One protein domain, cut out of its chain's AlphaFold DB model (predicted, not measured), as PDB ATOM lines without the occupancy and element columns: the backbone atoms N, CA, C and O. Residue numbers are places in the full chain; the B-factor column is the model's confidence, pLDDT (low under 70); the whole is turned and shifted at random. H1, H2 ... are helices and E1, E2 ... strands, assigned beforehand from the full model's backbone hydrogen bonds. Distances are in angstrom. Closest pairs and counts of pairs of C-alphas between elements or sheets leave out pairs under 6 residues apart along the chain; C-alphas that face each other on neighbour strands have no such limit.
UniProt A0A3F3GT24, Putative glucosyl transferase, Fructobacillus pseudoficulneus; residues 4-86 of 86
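What this domain is: This is residues 4 to 86 of the 86 residues of the protein "Putative glucosyl transferase" of Fructobacillus pseudoficulneus (UniProt A0A3F3GT24). A very small sheet of two short strands, E1 and E2, sits in the middle between two groups of helices: the helical hairpin H3 and H4 at one end, and H1, H2 and H5, their centres in a triangle, at the other. H2 and H5 run side by side, and H1 is the loosest member of its group. The printed part has 83 residues with five named helices and two named strands, in the order H1 H2 E1 H3 H4 E2 H5; the sheet is antiparallel, order E1 - E2, and the class is mostly helix. The whole is compact, with a radius of gyration of the C-alphas of 12.7 A, and spans 37 by 28 by 19 A.

How they stand to each other: E1, residues 34 to 36, and E2, residues 60 to 62, are antiparallel neighbours at 145 degrees. N 35 and O 61, 3.1 A apart, and N 61 and O 35, 3.0 A apart, are within hydrogen-bond range. Residues 61 to 62 of E2 also pair, antiparallel, with residues 67 to 68. The closest C-alphas of H3, residues 37 to 43, and E2 are those of Ala 37 and Phe 60, 5.0 A apart. H3 and H4, residues 47 to 56, form a helical hairpin and touch at Val 41 and Ile 50, the closest C-alphas, 5.4 A apart, with a shallow tilt of 27 degrees, opposite ways. The closest C-alphas of H2, residues 15 to 25, and E2 are those of Asp 16 and Phe 60, 6.2 A apart. H2 and H5, residues 71 to 84, touch, the closest C-alphas being those of Pro 15 and Arg 71, 5.5 A apart; they run the same way at a shallow tilt of 20 degrees. H1, residues 4 to 9, and H2 form a helical hairpin and only just touch, with 3 pairs of C-alphas within 8 A, the closest those of Tyr 6 and Val 18 at 6.5 A, at a steep tilt of 45 degrees, opposite ways. H1 and H5 are close but not clearly touching; the closest C-alphas, of Ile 7 and Leu 75, are 7.6 A apart. H3 and H4 are apart from H1, H2 and H5. In H1, H2, H3, H4 and H5 every O i to N i+4 pair is within hydrogen-bond range.

Where its parts are: E1 begins at C-alpha 34, (-24.000, 24.398, -40.659), and measures 7.2 A; E2 measures 7.0 A. H5 is the longest helix, 20.2 A, ending at C-alpha 84, (-29.562, 39.527, -38.916). H2 measures 15.4 A, H4 14.2 A, H3 10.0 A and H1 8.5 A; H1 begins at C-alpha 4, (-13.457, 42.278, -46.130).

The domain as a whole: The C-alphas farthest apart are those of Gln 47 and Gln 86, 38.8 A. The printed part has no cut and no long link. Mean pLDDT of the printed part is 94.5; residues 85 to 86 are under 70.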
ATOM      1  N   LEU A   4     -14.631  42.311 -45.265       91.88
ATOM      2  CA  LEU A   4     -13.457  42.278 -46.130       91.88
ATOM      3  C   LEU A   4     -12.323  41.479 -45.488       91.88
ATOM      4  O   LEU A   4     -11.740  40.648 -46.180       91.88
ATOM      5  N   LYS A   5     -12.086  41.628 -44.174       94.19
ATOM      6  CA  LYS A   5     -11.054  40.843 -43.468       94.19
ATOM      7  C   LYS A   5     -11.244  39.328 -43.623       94.19
ATOM      8  O   LYS A   5     -10.274  38.595 -43.774       94.19
ATOM      9  N   TYR A   6     -12.488  38.842 -43.618       95.38
ATOM     10  CA  TYR A   6     -12.779  37.411 -43.753       95.38
ATOM     11  C   TYR A   6     -12.677  36.938 -45.204       95.38
ATOM     12  O   TYR A   6     -12.223  35.827 -45.467       95.38
ATOM     13  N   ILE A   7     -13.066  37.791 -46.155       94.25
ATOM     14  CA  ILE A   7     -12.881  37.524 -47.585       94.25
ATOM     15  C   ILE A   7     -11.390  37.444 -47.926       94.25
ATOM     16  O   ILE A   7     -10.994  36.597 -48.725       94.25
ATOM     17  N   GLU A   8     -10.567  38.294 -47.315       95.00
ATOM     18  CA  GLU A   8      -9.111  38.249 -47.437       95.00
ATOM     19  C   GLU A   8      -8.531  36.997 -46.767       95.00
ATOM     20  O   GLU A   8      -7.739  36.290 -47.386       95.00
ATOM     21  N   ALA A   9      -8.984  36.647 -45.558       96.31
ATOM     22  CA  ALA A   9      -8.549  35.434 -44.863       96.31
ATOM     23  C   ALA A   9      -8.805  34.153 -45.684       96.31
ATOM     24  O   ALA A   9      -7.959  33.263 -45.706       96.31
ATOM     25  N   LEU A  10      -9.902  34.087 -46.452       96.19
ATOM     26  CA  LEU A  10     -10.201  32.972 -47.369       96.19
ATOM     27  C   LEU A  10      -9.161  32.765 -48.487       96.19
ATOM     28  O   LEU A  10      -9.196  31.735 -49.161       96.19
ATOM     29  N   LEU A  11      -8.267  33.727 -48.734       95.62
ATOM     30  CA  LEU A  11      -7.165  33.573 -49.690       95.62
ATOM     31  C   LEU A  11      -5.980  32.797 -49.102       95.62
ATOM     32  O   LEU A  11      -5.137  32.305 -49.856       95.62
ATOM     33  N   HIS A  12      -5.899  32.706 -47.776       95.69
ATOM     34  CA  HIS A  12      -4.737  32.182 -47.059       95.69
ATOM     35  C   HIS A  12      -5.079  31.025 -46.117       95.69
ATOM     36  O   HIS A  12      -4.219  30.188 -45.849       95.69
ATOM     37  N   GLU A  13      -6.319  30.954 -45.643       97.31
ATOM     38  CA  GLU A  13      -6.782  29.980 -44.662       97.31
ATOM     39  C   GLU A  13      -7.884  29.074 -45.218       97.31
ATOM     40  O   GLU A  13      -8.512  29.350 -46.243       97.31
ATOM     41  N   SER A  14      -8.118  27.956 -44.528       97.69
ATOM     42  CA  SER A  14      -9.210  27.055 -44.879       97.69
ATOM     43  C   SER A  14     -10.566  27.697 -44.547       97.69
ATOM     44  O   SER A  14     -10.671  28.480 -43.598       97.69
ATOM     45  N   PRO A  15     -11.639  27.330 -45.268       98.00
ATOM     46  CA  PRO A  15     -12.982  27.792 -44.936       98.00
ATOM     47  C   PRO A  15     -13.403  27.472 -43.497       98.00
ATOM     48  O   PRO A  15     -14.057  28.296 -42.870       98.00
ATOM     49  N   ASP A  16     -12.987  26.321 -42.963       97.69
ATOM     50  CA  ASP A  16     -13.274  25.898 -41.585       97.69
ATOM     51  C   ASP A  16     -12.638  26.843 -40.549       97.69
ATOM     52  O   ASP A  16     -13.318  27.311 -39.635       97.69
ATOM     53  N   THR A  17     -11.371  27.228 -40.744       97.88
ATOM     54  CA  THR A  17     -10.675  28.184 -39.864       97.88
ATOM     55  C   THR A  17     -11.310  29.574 -39.921       97.88
ATOM     56  O   THR A  17     -11.567  30.194 -38.882       97.88
ATOM     57  N   VAL A  18     -11.605  30.064 -41.129       97.81
ATOM     58  CA  VAL A  18     -12.244  31.377 -41.297       97.81
ATOM     59  C   VAL A  18     -13.635  31.372 -40.665       97.81
ATOM     60  O   VAL A  18     -13.993  32.314 -39.958       97.81
ATOM     61  N   MET A  19     -14.400  30.294 -40.851       97.00
ATOM     62  CA  MET A  19     -15.706  30.128 -40.221       97.00
ATOM     63  C   MET A  19     -15.608  30.139 -38.698       97.00
ATOM     64  O   MET A  19     -16.390  30.838 -38.063       97.00
ATOM     65  N   GLY A  20     -14.614  29.471 -38.108       96.56
ATOM     66  CA  GLY A  20     -14.367  29.534 -36.664       96.56
ATOM     67  C   GLY A  20     -14.112  30.952 -36.159       96.56
ATOM     68  O   GLY A  20     -14.650  31.348 -35.124       96.56
ATOM     69  N   SER A  21     -13.370  31.752 -36.925       96.50
ATOM     70  CA  SER A  21     -13.133  33.163 -36.597       96.50
ATOM     71  C   SER A  21     -14.417  33.998 -36.646       96.50
ATOM     72  O   SER A  21     -14.641  34.829 -35.766       96.50
ATOM     73  N   ILE A  22     -15.284  33.763 -37.638       95.31
ATOM     74  CA  ILE A  22     -16.592  34.430 -37.741       95.31
ATOM     75  C   ILE A  22     -17.505  33.990 -36.591       95.31
ATOM     76  O   ILE A  22     -18.032  34.828 -35.868       95.31
ATOM     77  N   MET A  23     -17.662  32.683 -36.378       94.12
ATOM     78  CA  MET A  23     -18.503  32.117 -35.320       94.12
ATOM     79  C   MET A  23     -18.102  32.645 -33.942       94.12
ATOM     80  O   MET A  23     -18.963  33.076 -33.181       94.12
ATOM     81  N   SER A  24     -16.801  32.695 -33.645       94.50
ATOM     82  CA  SER A  24     -16.276  33.232 -32.384       94.50
ATOM     83  C   SER A  24     -16.606  34.719 -32.195       94.50
ATOM     84  O   SER A  24     -17.104  35.112 -31.139       94.50
ATOM     85  N   GLU A  25     -16.411  35.550 -33.226       94.25
ATOM     86  CA  GLU A  25     -16.724  36.989 -33.166       94.25
ATOM     87  C   GLU A  25     -18.220  37.257 -32.953       94.25
ATOM     88  O   GLU A  25     -18.593  38.203 -32.258       94.25
ATOM     89  N   TYR A  26     -19.074  36.391 -33.501       91.62
ATOM     90  CA  TYR A  26     -20.529  36.494 -33.408       91.62
ATOM     91  C   TYR A  26     -21.143  35.645 -32.285       91.62
ATOM     92  O   TYR A  26     -22.363  35.504 -32.234       91.62
ATOM     93  N   GLN A  27     -20.326  35.125 -31.360       92.25
ATOM     94  CA  GLN A  27     -20.766  34.347 -30.192       92.25
ATOM     95  C   GLN A  27     -21.582  33.093 -30.558       92.25
ATOM     96  O   GLN A  27     -22.557  32.770 -29.888       92.25
ATOM     97  N   PHE A  28     -21.150  32.382 -31.602       91.38
ATOM     98  CA  PHE A  28     -21.739  31.132 -32.095       91.38
ATOM     99  C   PHE A  28     -23.242  31.258 -32.382       91.38
ATOM    100  O   PHE A  28     -24.065  30.647 -31.701       91.38
ATOM    101  N   PRO A  29     -23.621  32.074 -33.381       89.62
ATOM    102  CA  PRO A  29     -25.019  32.246 -33.741       89.62
ATOM    103  C   PRO A  29     -25.602  30.943 -34.296       89.62
ATOM    104  O   PRO A  29     -24.917  30.195 -34.990       89.62
ATOM    105  N   ASP A  30     -26.898  30.715 -34.073       89.31
ATOM    106  CA  ASP A  30     -27.595  29.584 -34.685       89.31
ATOM    107  C   ASP A  30     -27.666  29.743 -36.214       89.31
ATOM    108  O   ASP A  30     -28.267  30.695 -36.750       89.31
ATOM    109  N   ILE A  31     -27.072  28.775 -36.917       90.50
ATOM    110  CA  ILE A  31     -27.062  28.676 -38.376       90.50
ATOM    111  C   ILE A  31     -27.907  27.467 -38.819       90.50
ATOM    112  O   ILE A  31     -27.670  26.347 -38.370       90.50
ATOM    113  N   PRO A  32     -28.867  27.647 -39.742       87.62
ATOM    114  CA  PRO A  32     -29.801  26.589 -40.143       87.62
ATOM    115  C   PRO A  32     -29.207  25.437 -40.974       87.62
ATOM    116  O   PRO A  32     -29.914  24.467 -41.219       87.62
ATOM    117  N   THR A  33     -27.969  25.543 -41.456       91.31
ATOM    118  CA  THR A  33     -27.396  24.597 -42.440       91.31
ATOM    119  C   THR A  33     -26.018  24.060 -42.061       91.31
ATOM    120  O   THR A  33     -25.551  23.079 -42.642       91.31
ATOM    121  N   ILE A  34     -25.364  24.696 -41.088       95.62
ATOM    122  CA  ILE A  34     -24.000  24.398 -40.659       95.62
ATOM    123  C   ILE A  34     -24.011  24.244 -39.151       95.62
ATOM    124  O   ILE A  34     -24.629  25.041 -38.449       95.62
ATOM    125  N   GLY A  35     -23.339  23.213 -38.660       95.38
ATOM    126  CA  GLY A  35     -23.255  22.933 -37.233       95.38
ATOM    127  C   GLY A  35     -21.873  22.452 -36.830       95.38
ATOM    128  O   GLY A  35     -21.017  22.196 -37.683       95.38
ATOM    129  N   ASP A  36     -21.689  22.324 -35.520       96.12
ATOM    130  CA  ASP A  36     -20.531  21.652 -34.945       96.12
ATOM    131  C   ASP A  36     -20.475  20.201 -35.445       96.12
ATOM    132  O   ASP A  36     -21.454  19.447 -35.384       96.12
ATOM    133  N   ALA A  37     -19.322  19.812 -35.984       97.06
ATOM    134  CA  ALA A  37     -19.151  18.510 -36.612       97.06
ATOM    135  C   ALA A  37     -19.294  17.346 -35.613       97.06
ATOM    136  O   ALA A  37     -19.798  16.279 -35.976       97.06
ATOM    137  N   CYS A  38     -18.898  17.536 -34.349       95.38
ATOM    138  CA  CYS A  38     -19.036  16.518 -33.310       95.38
ATOM    139  C   CYS A  38     -20.506  16.300 -32.943       95.38
ATOM    140  O   CYS A  38     -20.928  15.153 -32.754       95.38
ATOM    141  N   ASP A  39     -21.290  17.373 -32.867       95.94
ATOM    142  CA  ASP A  39     -22.729  17.292 -32.605       95.94
ATOM    143  C   ASP A  39     -23.476  16.617 -33.760       95.94
ATOM    144  O   ASP A  39     -24.361  15.781 -33.539       95.94
ATOM    145  N   ILE A  40     -23.069  16.893 -35.000       95.75
ATOM    146  CA  ILE A  40     -23.619  16.236 -36.191       95.75
ATOM    147  C   ILE A  40     -23.340  14.732 -36.152       95.75
ATOM    148  O   ILE A  40     -24.273  13.945 -36.300       95.75
ATOM    149  N   VAL A  41     -22.104  14.303 -35.864       97.00
ATOM    150  CA  VAL A  41     -21.759  12.870 -35.749       97.00
ATOM    151  C   VAL A  41     -22.600  12.154 -34.692       97.00
ATOM    152  O   VAL A  41     -22.972  10.997 -34.885       97.00
ATOM    153  N   ARG A  42     -22.919  12.820 -33.576       96.56
ATOM    154  CA  ARG A  42     -23.735  12.234 -32.499       96.56
ATOM    155  C   ARG A  42     -25.219  12.126 -32.842       96.56
ATOM    156  O   ARG A  42     -25.906  11.306 -32.234       96.56
ATOM    157  N   SER A  43     -25.718  12.960 -33.749       95.19
ATOM    158  CA  SER A  43     -27.154  13.106 -34.023       95.19
ATOM    159  C   SER A  43     -27.597  12.513 -35.363       95.19
ATOM    160  O   SER A  43     -28.749  12.095 -35.492       95.19
ATOM    161  N   THR A  44     -26.705  12.435 -36.352       95.31
ATOM    162  CA  THR A  44     -27.022  11.925 -37.690       95.31
ATOM    163  C   THR A  44     -26.989  10.396 -37.767       95.31
ATOM    164  O   THR A  44     -26.257   9.721 -37.049       95.31
ATOM    165  N   GLN A  45     -27.765   9.833 -38.697       96.69
ATOM    166  CA  GLN A  45     -27.649   8.428 -39.120       96.69
ATOM    167  C   GLN A  45     -26.918   8.286 -40.464       96.69
ATOM    168  O   GLN A  45     -26.707   7.165 -40.941       96.69
ATOM    169  N   ASN A  46     -26.531   9.405 -41.087       97.31
ATOM    170  CA  ASN A  46     -25.867   9.404 -42.379       97.31
ATOM    171  C   ASN A  46     -24.426   8.886 -42.247       97.31
ATOM    172  O   ASN A  46     -23.543   9.557 -41.717       97.31
ATOM    173  N   GLN A  47     -24.186   7.679 -42.765       97.75
ATOM    174  CA  GLN A  47     -22.870   7.036 -42.724       97.75
ATOM    175  C   GLN A  47     -21.819   7.780 -43.552       97.75
ATOM    176  O   GLN A  47     -20.638   7.713 -43.216       97.75
ATOM    177  N   HIS A  48     -22.231   8.490 -44.607       97.12
ATOM    178  CA  HIS A  48     -21.323   9.325 -45.386       97.12
ATOM    179  C   HIS A  48     -20.758  10.454 -44.520       97.12
ATOM    180  O   HIS A  48     -19.540  10.584 -44.417       97.12
ATOM    181  N   ASP A  49     -21.634  11.195 -43.839       97.75
ATOM    182  CA  ASP A  49     -21.248  12.310 -42.972       97.75
ATOM    183  C   ASP A  49     -20.360  11.820 -41.830       97.75
ATOM    184  O   ASP A  49     -19.281  12.363 -41.605       97.75
ATOM    185  N   ILE A  50     -20.762  10.731 -41.160       98.25
ATOM    186  CA  ILE A  50     -19.985  10.126 -40.069       98.25
ATOM    187  C   ILE A  50     -18.586   9.741 -40.555       98.25
ATOM    188  O   ILE A  50     -17.599  10.013 -39.873       98.25
ATOM    189  N   HIS A  51     -18.476   9.105 -41.723       98.12
ATOM    190  CA  HIS A  51     -17.187   8.701 -42.274       98.12
ATOM    191  C   HIS A  51     -16.311   9.910 -42.622       98.12
ATOM    192  O   HIS A  51     -15.152   9.966 -42.211       98.12
ATOM    193  N   LEU A  52     -16.874  10.889 -43.333       97.94
ATOM    194  CA  LEU A  52     -16.155  12.075 -43.784       97.94
ATOM    195  C   LEU A  52     -15.683  12.937 -42.606       97.94
ATOM    196  O   LEU A  52     -14.515  13.326 -42.562       97.94
ATOM    197  N   ILE A  53     -16.558  13.185 -41.628       98.12
ATOM    198  CA  ILE A  53     -16.219  13.940 -40.418       98.12
ATOM    199  C   ILE A  53     -15.150  13.196 -39.618       98.12
ATOM    200  O   ILE A  53     -14.161  13.805 -39.221       98.12
ATOM    201  N   ASN A  54     -15.276  11.877 -39.436       97.44
ATOM    202  CA  ASN A  54     -14.271  11.115 -38.698       97.44
ATOM    203  C   ASN A  54     -12.901  11.104 -39.389       97.44
ATOM    204  O   ASN A  54     -11.878  11.072 -38.704       97.44
ATOM    205  N   GLN A  55     -12.869  11.136 -40.721       97.88
ATOM    206  CA  GLN A  55     -11.627  11.166 -41.487       97.88
ATOM    207  C   GLN A  55     -10.939  12.537 -41.440       97.88
ATOM    208  O   GLN A  55      -9.717  12.598 -41.325       97.88
ATOM    209  N   VAL A  56     -11.702  13.622 -41.581       97.56
ATOM    210  CA  VAL A  56     -11.152  14.978 -41.752       97.56
ATOM    211  C   VAL A  56     -11.040  15.732 -40.427       97.56
ATOM    212  O   VAL A  56     -10.164  16.580 -40.295       97.56
ATOM    213  N   GLN A  57     -11.884  15.396 -39.448       96.94
ATOM    214  CA  GLN A  57     -12.009  16.079 -38.156       96.94
ATOM    215  C   GLN A  57     -12.199  17.610 -38.298       96.94
ATOM    216  O   GLN A  57     -11.438  18.367 -37.694       96.94
ATOM    217  N   PRO A  58     -13.164  18.093 -39.115       97.94
ATOM    218  CA  PRO A  58     -13.447  19.524 -39.228       97.94
ATOM    219  C   PRO A  58     -14.107  20.060 -37.951       97.94
ATOM    220  O   PRO A  58     -14.701  19.292 -37.193       97.94
ATOM    221  N   MET A  59     -14.060  21.376 -37.739       97.38
ATOM    222  CA  MET A  59     -14.820  22.016 -36.664       97.38
ATOM    223  C   MET A  59     -16.294  22.183 -37.053       97.38
ATOM    224  O   MET A  59     -17.186  21.861 -36.268       97.38
ATOM    225  N   PHE A  60     -16.553  22.620 -38.287       97.88
ATOM    226  CA  PHE A  60     -17.893  22.853 -38.812       97.88
ATOM    227  C   PHE A  60     -18.200  21.953 -40.005       97.88
ATOM    228  O   PHE A  60     -17.330  21.569 -40.790       97.88
ATOM    229  N   TYR A  61     -19.478  21.625 -40.173       98.19
ATOM    230  CA  TYR A  61     -19.926  20.772 -41.266       98.19
ATOM    231  C   TYR A  61     -21.278  21.227 -41.816       98.19
ATOM    232  O   TYR A  61     -22.192  21.552 -41.053       98.19
ATOM    233  N   ASN A  62     -21.407  21.236 -43.146       97.81
ATOM    234  CA  ASN A  62     -22.666  21.534 -43.816       97.81
ATOM    235  C   ASN A  62     -23.490  20.242 -43.887       97.81
ATOM    236  O   ASN A  62     -23.331  19.420 -44.792       97.81
ATOM    237  N   TYR A  63     -24.355  20.055 -42.890       95.25
ATOM    238  CA  TYR A  63     -25.192  18.860 -42.762       95.25
ATOM    239  C   TYR A  63     -26.392  18.864 -43.713       95.25
ATOM    240  O   TYR A  63     -27.010  17.820 -43.901       95.25
ATOM    241  N   GLN A  64     -26.724  20.009 -44.316       95.56
ATOM    242  CA  GLN A  64     -27.756  20.080 -45.348       95.56
ATOM    243  C   GLN A  64     -27.241  19.547 -46.691       95.56
ATOM    244  O   GLN A  64     -27.964  18.848 -47.397       95.56
ATOM    245  N   GLU A  65     -25.999  19.877 -47.052       97.06
ATOM    246  CA  GLU A  65     -25.373  19.448 -48.308       97.06
ATOM    247  C   GLU A  65     -24.476  18.212 -48.164       97.06
ATOM    248  O   GLU A  65     -23.898  17.762 -49.153       97.06
ATOM    249  N   HIS A  66     -24.369  17.650 -46.956       97.19
ATOM    250  CA  HIS A  66     -23.581  16.449 -46.663       97.19
ATOM    251  C   HIS A  66     -22.119  16.570 -47.128       97.19
ATOM    252  O   HIS A  66     -21.562  15.676 -47.771       97.19
ATOM    253  N   ARG A  67     -21.480  17.707 -46.816       98.00
ATOM    254  CA  ARG A  67     -20.084  17.990 -47.187       98.00
ATOM    255  C   ARG A  67     -19.372  18.892 -46.177       98.00
ATOM    256  O   ARG A  67     -19.993  19.577 -45.368       98.00
ATOM    257  N   LEU A  68     -18.041  18.921 -46.274       98.31
ATOM    258  CA  LEU A  68     -17.214  19.900 -45.565       98.31
ATOM    259  C   LEU A  68     -17.619  21.327 -45.947       98.31
ATOM    260  O   LEU A  68     -18.046  21.578 -47.083       98.31
ATOM    261  N   VAL A  69     -17.417  22.255 -45.012       98.06
ATOM    262  CA  VAL A  69     -17.603  23.679 -45.282       98.06
ATOM    263  C   VAL A  69     -16.624  24.163 -46.350       98.06
ATOM    264  O   VAL A  69     -15.463  23.746 -46.409       98.06
ATOM    265  N   ASN A  70     -17.101  25.036 -47.225       98.00
ATOM    266  CA  ASN A  70     -16.348  25.586 -48.339       98.00
ATOM    267  C   ASN A  70     -16.404  27.123 -48.340       98.00
ATOM    268  O   ASN A  70     -16.981  27.766 -47.463       98.00
ATOM    269  N   ARG A  71     -15.778  27.730 -49.350       97.62
ATOM    270  CA  ARG A  71     -15.747  29.188 -49.505       97.62
ATOM    271  C   ARG A  71     -17.145  29.807 -49.611       97.62
ATOM    272  O   ARG A  71     -17.359  30.890 -49.079       97.62
ATOM    273  N   GLU A  72     -18.071  29.154 -50.306       97.00
ATOM    274  CA  GLU A  72     -19.436  29.656 -50.507       97.00
ATOM    275  C   GLU A  72     -20.211  29.682 -49.191       97.00
ATOM    276  O   GLU A  72     -20.892  30.665 -48.921       97.00
ATOM    277  N   ASP A  73     -20.026  28.677 -48.333       97.38
ATOM    278  CA  ASP A  73     -20.638  28.640 -47.002       97.38
ATOM    279  C   ASP A  73     -20.175  29.816 -46.129       97.38
ATOM    280  O   ASP A  73     -20.973  30.421 -45.413       97.38
ATOM    281  N   VAL A  74     -18.891  30.184 -46.211       96.69
ATOM    282  CA  VAL A  74     -18.347  31.351 -45.498       96.69
ATOM    283  C   VAL A  74     -18.948  32.651 -46.034       96.69
ATOM    284  O   VAL A  74     -19.360  33.503 -45.252       96.69
ATOM    285  N   LEU A  75     -19.030  32.813 -47.358       96.00
ATOM    286  CA  LEU A  75     -19.638  34.002 -47.965       96.00
ATOM    287  C   LEU A  75     -21.124  34.122 -47.613       96.00
ATOM    288  O   LEU A  75     -21.591  35.208 -47.276       96.00
ATOM    289  N   TRP A  76     -21.843  33.004 -47.648       95.62
ATOM    290  CA  TRP A  76     -23.239  32.937 -47.247       95.62
ATOM    291  C   TRP A  76     -23.419  33.276 -45.761       95.62
ATOM    292  O   TRP A  76     -24.313  34.046 -45.424       95.62
ATOM    293  N   LEU A  77     -22.544  32.784 -44.877       94.94
ATOM    294  CA  LEU A  77     -22.579  33.122 -43.453       94.94
ATOM    295  C   LEU A  77     -22.406  34.629 -43.226       94.94
ATOM    296  O   LEU A  77     -23.138  35.227 -42.437       94.94
ATOM    297  N   LEU A  78     -21.461  35.261 -43.927       94.38
ATOM    298  CA  LEU A  78     -21.249  36.706 -43.821       94.38
ATOM    299  C   LEU A  78     -22.502  37.493 -44.235       94.38
ATOM    300  O   LEU A  78     -22.887  38.432 -43.541       94.38
ATOM    301  N   ASP A  79     -23.152  37.093 -45.328       93.81
ATOM    302  CA  ASP A  79     -24.401  37.704 -45.794       93.81
ATOM    303  C   ASP A  79     -25.554  37.488 -44.795       93.81
ATOM    304  O   ASP A  79     -26.223  38.440 -44.388       93.81
ATOM    305  N   TYR A  80     -25.723  36.259 -44.302       92.50
ATOM    306  CA  TYR A  80     -26.726  35.917 -43.290       92.50
ATOM    307  C   TYR A  80     -26.580  36.761 -42.012       92.50
ATOM    308  O   TYR A  80     -27.569  37.279 -41.484       92.50
ATOM    309  N   LEU A  81     -25.352  36.949 -41.522       92.06
ATOM    310  CA  LEU A  81     -25.087  37.762 -40.330       92.06
ATOM    311  C   LEU A  81     -25.277  39.257 -40.586       92.06
ATOM    312  O   LEU A  81     -25.751  39.968 -39.700       92.06
ATOM    313  N   ALA A  82     -24.950  39.738 -41.788       90.00
ATOM    314  CA  ALA A  82     -25.211  41.120 -42.173       90.00
ATOM    315  C   ALA A  82     -26.716  41.435 -42.181       90.00
ATOM    316  O   ALA A  82     -27.106  42.521 -41.759       90.00
ATOM    317  N   GLN A  83     -27.554  40.480 -42.596       87.56
ATOM    318  CA  GLN A  83     -29.014  40.618 -42.592       87.56
ATOM    319  C   GLN A  83     -29.620  40.515 -41.186       87.56
ATOM    320  O   GLN A  83     -30.555  41.245 -40.878       87.56
ATOM    321  N   LYS A  84     -29.094  39.643 -40.313       79.50
ATOM    322  CA  LYS A  84     -29.562  39.527 -38.916       79.50
ATOM    323  C   LYS A  84     -29.127  40.675 -38.002       79.50
ATOM    324  O   LYS A  84     -29.718  40.853 -36.943       79.50
ATOM    325  N   GLY A  85     -28.071  41.398 -38.368       65.25
ATOM    326  CA  GLY A  85     -27.588  42.568 -37.631       65.25
ATOM    327  C   GLY A  85     -28.349  43.869 -37.922       65.25
ATOM    328  O   GLY A  85     -27.983  44.895 -37.346       65.25
ATOM    329  N   GLN A  86     -29.345  43.840 -38.818       51.88
ATOM    330  CA  GLN A  86     -30.295  44.929 -39.089       51.88
ATOM    331  C   GLN A  86     -31.564  44.766 -38.251       51.88
ATOM    332  O   GLN A  86     -32.096  45.813 -37.817       51.88
TER     333      GLN A  86